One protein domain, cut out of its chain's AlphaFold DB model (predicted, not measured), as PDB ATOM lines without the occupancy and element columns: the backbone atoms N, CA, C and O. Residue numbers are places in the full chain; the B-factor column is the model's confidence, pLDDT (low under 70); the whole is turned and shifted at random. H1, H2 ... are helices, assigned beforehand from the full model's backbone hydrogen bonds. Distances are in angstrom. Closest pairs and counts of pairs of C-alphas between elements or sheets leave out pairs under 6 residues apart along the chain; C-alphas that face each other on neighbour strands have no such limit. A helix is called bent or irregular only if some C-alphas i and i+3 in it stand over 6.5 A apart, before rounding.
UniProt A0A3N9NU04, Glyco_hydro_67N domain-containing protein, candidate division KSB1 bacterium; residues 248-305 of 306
ATOM      1  N   TRP A 248      26.370  39.991  25.891       75.12
ATOM      2  CA  TRP A 248      26.285  40.335  27.303       75.12
ATOM      3  C   TRP A 248      25.293  39.430  28.023       75.12
ATOM      4  O   TRP A 248      24.094  39.544  27.782       75.12
ATOM      5  N   VAL A 249      25.809  38.585  28.929       78.94
ATOM      6  CA  VAL A 249      25.091  37.566  29.730       78.94
ATOM      7  C   VAL A 249      24.179  36.629  28.915       78.94
ATOM      8  O   VAL A 249      23.876  36.870  27.758       78.94
ATOM      9  N   HIS A 250      23.786  35.489  29.493       83.19
ATOM     10  CA  HIS A 250      22.877  34.518  28.848       83.19
ATOM     11  C   HIS A 250      23.238  34.136  27.392       83.19
ATOM     12  O   HIS A 250      22.377  33.788  26.595       83.19
ATOM     13  N   THR A 251      24.530  34.146  27.055       83.31
ATOM     14  CA  THR A 251      25.027  34.064  25.670       83.31
ATOM     15  C   THR A 251      25.041  32.644  25.105       83.31
ATOM     16  O   THR A 251      25.558  32.412  24.020       83.31
ATOM     17  N   PHE A 252      24.597  31.649  25.871       87.00
ATOM     18  CA  PHE A 252      24.698  30.247  25.472       87.00
ATOM     19  C   PHE A 252      23.799  29.913  24.289       87.00
ATOM     20  O   PHE A 252      24.248  29.183  23.413       87.00
ATOM     21  N   ASP A 253      22.607  30.499  24.228       85.75
ATOM     22  CA  ASP A 253      21.698  30.303  23.098       85.75
ATOM     23  C   ASP A 253      22.206  31.000  21.824       85.75
ATOM     24  O   ASP A 253      22.109  30.446  20.737       85.75
ATOM     25  N   ASP A 254      22.878  32.152  21.959       84.25
ATOM     26  CA  ASP A 254      23.540  32.824  20.829       84.25
ATOM     27  C   ASP A 254      24.711  31.980  20.266       84.25
ATOM     28  O   ASP A 254      24.974  31.985  19.062       84.25
ATOM     29  N   LEU A 255      25.436  31.249  21.127       85.38
ATOM     30  CA  LEU A 255      26.637  30.486  20.754       85.38
ATOM     31  C   LEU A 255      26.331  29.060  20.277       85.38
ATOM     32  O   LEU A 255      26.937  28.580  19.318       85.38
ATOM     33  N   VAL A 256      25.435  28.364  20.977       89.31
ATOM     34  CA  VAL A 256      25.044  26.971  20.723       89.31
ATOM     35  C   VAL A 256      23.510  26.887  20.785       89.31
ATOM     36  O   VAL A 256      22.964  26.333  21.740       89.31
ATOM     37  N   PRO A 257      22.799  27.454  19.789       90.62
ATOM     38  CA  PRO A 257      21.341  27.495  19.791       90.62
ATOM     39  C   PRO A 257      20.745  26.090  19.774       90.62
ATOM     40  O   PRO A 257      21.101  25.257  18.933       90.62
ATOM     41  N   ALA A 258      19.788  25.839  20.667       93.12
ATOM     42  CA  ALA A 258      19.125  24.539  20.770       93.12
ATOM     43  C   ALA A 258      18.460  24.116  19.457       93.12
ATOM     44  O   ALA A 258      18.518  22.949  19.078       93.12
ATOM     45  N   GLU A 259      17.918  25.084  18.717       94.12
ATOM     46  CA  GLU A 259      17.307  24.873  17.403       94.12
ATOM     47  C   GLU A 259      18.261  24.239  16.385       94.12
ATOM     48  O   GLU A 259      17.825  23.535  15.479       94.12
ATOM     49  N   ARG A 260      19.567  24.469  16.538       92.00
ATOM     50  CA  ARG A 260      20.592  23.943  15.637       92.00
ATOM     51  C   ARG A 260      21.254  22.671  16.155       92.00
ATOM     52  O   ARG A 260      21.651  21.846  15.344       92.00
ATOM     53  N   TYR A 261      21.456  22.557  17.466       92.25
ATOM     54  CA  TYR A 261      22.333  21.530  18.036       92.25
ATOM     55  C   TYR A 261      21.602  20.442  18.819       92.25
ATOM     56  O   TYR A 261      22.173  19.377  19.009       92.25
ATOM     57  N   TYR A 262      20.379  20.676  19.296       95.12
ATOM     58  CA  TYR A 262      19.768  19.777  20.278       95.12
ATOM     59  C   TYR A 262      19.445  18.385  19.727       95.12
ATOM     60  O   TYR A 262      19.657  17.397  20.424       95.12
ATOM     61  N   ASP A 263      18.953  18.300  18.490       95.69
ATOM     62  CA  ASP A 263      18.498  17.026  17.918       95.69
ATOM     63  C   ASP A 263      19.675  16.080  17.612       95.69
ATOM     64  O   ASP A 263      19.571  14.875  17.843       95.69
ATOM     65  N   ASP A 264      20.809  16.632  17.170       95.81
ATOM     66  CA  ASP A 264      22.032  15.874  16.863       95.81
ATOM     67  C   ASP A 264      22.947  15.694  18.090       95.81
ATOM     68  O   ASP A 264      23.658  14.694  18.201       95.81
ATOM     69  N   HIS A 265      22.926  16.657  19.017       94.38
ATOM     70  CA  HIS A 265      23.806  16.729  20.186       94.38
ATOM     71  C   HIS A 265      23.036  17.081  21.472       94.38
ATOM     72  O   HIS A 265      23.298  18.113  22.106       94.38
ATOM     73  N   PRO A 266      22.089  16.238  21.924       95.31
ATOM     74  CA  PRO A 266      21.349  16.503  23.158       95.31
ATOM     75  C   PRO A 266      22.271  16.524  24.388       95.31
ATOM     76  O   PRO A 266      21.983  17.190  25.380       95.31
ATOM     77  N   ASP A 267      23.417  15.841  24.324       94.56
ATOM     78  CA  ASP A 267      24.467  15.817  25.342       94.56
ATOM     79  C   ASP A 267      25.207  17.156  25.510       94.56
ATOM     80  O   ASP A 267      25.891  17.347  26.521       94.56
ATOM     81  N   TYR A 268      25.034  18.108  24.584       94.69
ATOM     82  CA  TYR A 268      25.526  19.479  24.748       94.69
ATOM     83  C   TYR A 268      24.735  20.278  25.778       94.69
ATOM     84  O   TYR A 268      25.227  21.283  26.291       94.69
ATOM     85  N   PHE A 269      23.533  19.826  26.120       94.94
ATOM     86  CA  PHE A 269      22.616  20.528  27.003       94.94
ATOM     87  C   PHE A 269      22.593  19.881  28.387       94.94
ATOM     88  O   PHE A 269      22.886  18.693  28.564       94.94
ATOM     89  N   SER A 270      22.300  20.689  29.405       94.62
ATOM     90  CA  SER A 270      22.265  20.258  30.799       94.62
ATOM     91  C   SER A 270      21.261  19.131  31.000       94.62
ATOM     92  O   SER A 270      20.196  19.116  30.380       94.62
ATOM     93  N   GLU A 271      21.592  18.210  31.898       95.50
ATOM     94  CA  GLU A 271      20.717  17.111  32.275       95.50
ATOM     95  C   GLU A 271      20.016  17.422  33.597       95.50
ATOM     96  O   GLU A 271      20.662  17.786  34.582       95.50
ATOM     97  N   TRP A 272      18.701  17.240  33.632       94.75
ATOM     98  CA  TRP A 272      17.906  17.287  34.847       94.75
ATOM     99  C   TRP A 272      17.124  15.981  34.982       94.75
ATOM    100  O   TRP A 272      16.304  15.643  34.133       94.75
ATOM    101  N   ASN A 273      17.408  15.215  36.041       94.44
ATOM    102  CA  ASN A 273      16.795  13.905  36.304       94.44
ATOM    103  C   ASN A 273      16.892  12.910  35.129       94.44
ATOM    104  O   ASN A 273      15.923  12.221  34.814       94.44
ATOM    105  N   GLY A 274      18.055  12.829  34.473       94.25
ATOM    106  CA  GLY A 274      18.264  11.931  33.332       94.25
ATOM    107  C   GLY A 274      17.705  12.446  32.001       94.25
ATOM    108  O   GLY A 274      17.792  11.742  31.001       94.25
ATOM    109  N   ILE A 275      17.131  13.653  31.971       95.00
ATOM    110  CA  ILE A 275      16.541  14.263  30.774       95.00
ATOM    111  C   ILE A 275      17.398  15.452  30.342       95.00
ATOM    112  O   ILE A 275      17.715  16.318  31.156       95.00
ATOM    113  N   ARG A 276      17.766  15.508  29.059       95.38
ATOM    114  CA  ARG A 276      18.453  16.668  28.478       95.38
ATOM    115  C   ARG A 276      17.456  17.798  28.260       95.38
ATOM    116  O   ARG A 276      16.336  17.571  27.817       95.38
ATOM    117  N   MET A 277      17.847  19.005  28.644       94.31
ATOM    118  CA  MET A 277      16.956  20.162  28.658       94.31
ATOM    119  C   MET A 277      17.200  21.015  27.417       94.31
ATOM    120  O   MET A 277      18.229  21.681  27.336       94.31
ATOM    121  N   ARG A 278      16.260  21.015  26.464       92.62
ATOM    122  CA  ARG A 278      16.369  21.809  25.224       92.62
ATOM    123  C   ARG A 278      16.491  23.306  25.496       92.62
ATOM    124  O   ARG A 278      17.260  23.985  24.838       92.62
ATOM    125  N   ASP A 279      15.759  23.797  26.483       87.12
ATOM    126  CA  ASP A 279      15.750  25.180  26.964       87.12
ATOM    127  C   ASP A 279      16.680  25.398  28.178       87.12
ATOM    128  O   ASP A 279      16.558  26.382  28.910       87.12
ATOM    129  N   GLY A 280      17.601  24.459  28.425       86.38
ATOM    130  CA  GLY A 280      18.503  24.466  29.574       86.38
ATOM    131  C   GLY A 280      19.821  25.211  29.358       86.38
ATOM    132  O   GLY A 280      20.106  25.778  28.306       86.38
ATOM    133  N   GLN A 281      20.677  25.177  30.382       90.25
ATOM    134  CA  GLN A 281      22.072  25.613  30.255       90.25
ATOM    135  C   GLN A 281      22.880  24.590  29.444       90.25
ATOM    136  O   GLN A 281      22.482  23.436  29.304       90.25
ATOM    137  N   LEU A 282      24.059  24.975  28.955       92.62
ATOM    138  CA  LEU A 282      24.959  24.035  28.283       92.62
ATOM    139  C   LEU A 282      25.680  23.125  29.293       92.62
ATOM    140  O   LEU A 282      26.047  23.541  30.395       92.62
ATOM    141  N   CYS A 283      25.927  21.877  28.902       92.38
ATOM    142  CA  CYS A 283      26.680  20.889  29.665       92.38
ATOM    143  C   CYS A 283      28.189  21.139  29.513       92.38
ATOM    144  O   CYS A 283      28.859  20.543  28.677       92.38
ATOM    145  N   LEU A 284      28.755  22.022  30.342       89.81
ATOM    146  CA  LEU A 284      30.178  22.395  30.252       89.81
ATOM    147  C   LEU A 284      31.167  21.291  30.670       89.81
ATOM    148  O   LEU A 284      32.374  21.479  30.534       89.81
ATOM    149  N   SER A 285      30.689  20.153  31.180       90.44
ATOM    150  CA  SER A 285      31.514  18.952  31.365       90.44
ATOM    151  C   SER A 285      31.745  18.183  30.062       90.44
ATOM    152  O   SER A 285      32.603  17.304  30.030       90.44
ATOM    153  N   ASN A 286      30.995  18.493  29.003       91.94
ATOM    154  CA  ASN A 286      31.235  17.963  27.672       91.94
ATOM    155  C   ASN A 286      32.382  18.756  27.006       91.94
ATOM    156  O   ASN A 286      32.250  19.972  26.822       91.94
ATOM    157  N   PRO A 287      33.518  18.116  26.665       90.25
ATOM    158  CA  PRO A 287      34.665  18.819  26.094       90.25
ATOM    159  C   PRO A 287      34.359  19.468  24.735       90.25
ATOM    160  O   PRO A 287      34.921  20.524  24.437       90.25
ATOM    161  N   ASP A 288      33.430  18.914  23.954       90.12
ATOM    162  CA  ASP A 288      33.064  19.455  22.640       90.12
ATOM    163  C   ASP A 288      32.307  20.783  22.781       90.12
ATOM    164  O   ASP A 288      32.573  21.738  22.052       90.12
ATOM    165  N   VAL A 289      31.453  20.908  23.803       87.81
ATOM    166  CA  VAL A 289      30.783  22.174  24.157       87.81
ATOM    167  C   VAL A 289      31.801  23.241  24.552       87.81
ATOM    168  O   VAL A 289      31.678  24.406  24.164       87.81
ATOM    169  N   LEU A 290      32.827  22.856  25.319       81.94
ATOM    170  CA  LEU A 290      33.892  23.772  25.723       81.94
ATOM    171  C   LEU A 290      34.671  24.294  24.505       81.94
ATOM    172  O   LEU A 290      34.982  25.489  24.446       81.94
ATOM    173  N   TYR A 291      34.951  23.417  23.538       82.06
ATOM    174  CA  TYR A 291      35.618  23.766  22.286       82.06
ATOM    175  C   TYR A 291      34.745  24.677  21.410       82.06
ATOM    176  O   TYR A 291      35.168  25.783  21.069       82.06
ATOM    177  N   LEU A 292      33.494  24.284  21.146       78.94
ATOM    178  CA  LEU A 292      32.539  25.045  20.331       78.94
ATOM    179  C   LEU A 292      32.324  26.462  20.861       78.94
ATOM    180  O   LEU A 292      32.416  27.430  20.109       78.94
ATOM    181  N   ARG A 293      32.117  26.613  22.174       70.19
ATOM    182  CA  ARG A 293      31.966  27.931  22.803       70.19
ATOM    183  C   ARG A 293      33.193  28.814  22.570       70.19
ATOM    184  O   ARG A 293      33.057  30.024  22.411       70.19
ATOM    185  N   THR A 294      34.388  28.231  22.618       70.56
ATOM    186  CA  THR A 294      35.646  28.973  22.493       70.56
ATOM    187  C   THR A 294      35.835  29.467  21.060       70.56
ATOM    188  O   THR A 294      36.041  30.663  20.868       70.56
ATOM    189  N   GLU A 295      35.650  28.598  20.067       66.81
ATOM    190  CA  GLU A 295      35.734  28.949  18.643       66.81
ATOM    191  C   GLU A 295      34.690  30.001  18.236       66.81
ATOM    192  O   GLU A 295      35.034  31.033  17.658       66.81
ATOM    193  N   VAL A 296      33.417  29.806  18.606       68.25
ATOM    194  CA  VAL A 296      32.343  30.753  18.253       68.25
ATOM    195  C   VAL A 296      32.556  32.105  18.942       68.25
ATOM    196  O   VAL A 296      32.356  33.150  18.324       68.25
ATOM    197  N   LYS A 297      33.044  32.115  20.192       63.81
ATOM    198  CA  LYS A 297      33.400  33.360  20.884       63.81
ATOM    199  C   LYS A 297      34.534  34.106  20.172       63.81
ATOM    200  O   LYS A 297      34.452  35.327  20.062       63.81
ATOM    201  N   TYR A 298      35.564  33.412  19.685       60.81
ATOM    202  CA  TYR A 298      36.646  34.048  18.922       60.81
ATOM    203  C   TYR A 298      36.142  34.650  17.609       60.81
ATOM    204  O   TYR A 298      36.450  35.805  17.320       60.81
ATOM    205  N   ILE A 299      35.318  33.917  16.856       62.56
ATOM    206  CA  ILE A 299      34.711  34.415  15.612       62.56
ATOM    207  C   ILE A 299      33.852  35.655  15.888       62.56
ATOM    208  O   ILE A 299      33.959  36.655  15.178       62.56
ATOM    209  N   TYR A 300      33.051  35.625  16.954       65.81
ATOM    210  CA  TYR A 300      32.223  36.759  17.346       65.81
ATOM    211  C   TYR A 300      33.063  37.995  17.712       65.81
ATOM    212  O   TYR A 300      32.804  39.077  17.191       65.81
ATOM    213  N   ILE A 301      34.108  37.846  18.536       63.38
ATOM    214  CA  ILE A 301      35.012  38.956  18.898       63.38
ATOM    215  C   ILE A 301      35.669  39.571  17.652       63.38
ATOM    216  O   ILE A 301      35.848  40.784  17.580       63.38
ATOM    217  N   LEU A 302      36.003  38.762  16.646       60.16
ATOM    218  CA  LEU A 302      36.561  39.267  15.390       60.16
ATOM    219  C   LEU A 302      35.535  40.042  14.545       60.16
ATOM    220  O   LEU A 302      35.938  40.918  13.783       60.16
ATOM    221  N   SER A 303      34.238  39.753  14.682       62.50
ATOM    222  CA  SER A 303      33.165  40.438  13.943       62.50
ATOM    223  C   SER A 303      32.745  41.791  14.525       62.50
ATOM    224  O   SER A 303      32.296  42.645  13.773       62.50
ATOM    225  N   ILE A 304      32.910  42.016  15.834       60.69
ATOM    226  CA  ILE A 304      32.548  43.290  16.494       60.69
ATOM    227  C   ILE A 304      33.601  44.398  16.304       60.69
ATOM    228  O   ILE A 304      33.355  45.547  16.652       60.69
ATOM    229  N   HIS A 305      34.786  44.057  15.789       55.38
ATOM    230  CA  HIS A 305      35.913  44.978  15.590       55.38
ATOM    231  C   HIS A 305      36.193  45.316  14.111       55.38
ATOM    232  O   HIS A 305      37.238  45.901  13.820       55.38
TER     233      HIS A 305
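Overview. This is residues 248 to 305 of the 306 residues of the protein "Glyco_hydro_67N domain-containing protein" of candidate division KSB1 bacterium (UniProt A0A3N9NU04). One long helix, H3, makes one end of a rod-like domain, and a long looped stretch with no named element, residues 262 to 286, makes the other end, where the chain turns back on itself at Asn 273. Two short helices, H1 and then H2, lie off one side of H3, with H2 the farther from it. The printed part has 58 residues with three named helices, in the order H1, H2, H3, and no named strand; under half of the residues, 25 of 58, are in named elements, and the class is all helix. The whole is compact by its radius of gyration of the C-alphas, 11.8 A, and its C-alphas span 42 by 19 by 19 A.

Along the chain. Begin with the longest helix, H3, residues 287 to 303. Find C-alpha 287 at (34.665, 18.819, 26.094); from there H3 runs 24.8 A to C-alpha 303 at (33.165, 40.438, 13.943). Then go back to C-alpha 252 at (24.698, 30.247, 25.472), where H1 begins; it holds residues 252 to 255. H2 holds residues 258 to 261, Ala 258 to Tyr 261. Helices H1, H2 and H3 are not bent.

Arrangement. Start from H3 and look at its residues 293 to 297, the part with which alone it touches H1. H1 and H3 only just touch, with 3 pairs of C-alphas within 8 A; the closest C-alphas, those of Leu 255 and Val 296, are 6.2 A apart. Their centres are 10.2 A apart. Next look at H2, which touches no helix: H1 and H2 meet only through their link, and H2 and H3 are apart. In the link from H2 to H3 you will find a short antiparallel pairing of residues 271 to 272 with residues 275 to 276. Along the backbone of H3, each O i to N i+4 pair is within hydrogen-bond range. H1 and H2, with 4 residues each, are too short for such a pair; in each, the one O i to N i+3 pair is within range.

Size, cuts and confidence. Find Asn 273 and His 305, whose C-alphas are the two farthest apart in the domain, at 42.0 A. The first and last printed C-alphas, those of Trp 248 and His 305, are 15.9 A apart. The printed part has no cut. The link from H1 to H2 is tight, with 2 residues; the link from H2 to H3 is long, with 25 residues, and its C-alphas lie 5 to 20 A from the mean of the C-alphas. The mean pLDDT of the printed part is 84.3; look for low confidence, under 70, in residues 295 to 305, of which 295 to 303 belong to H3.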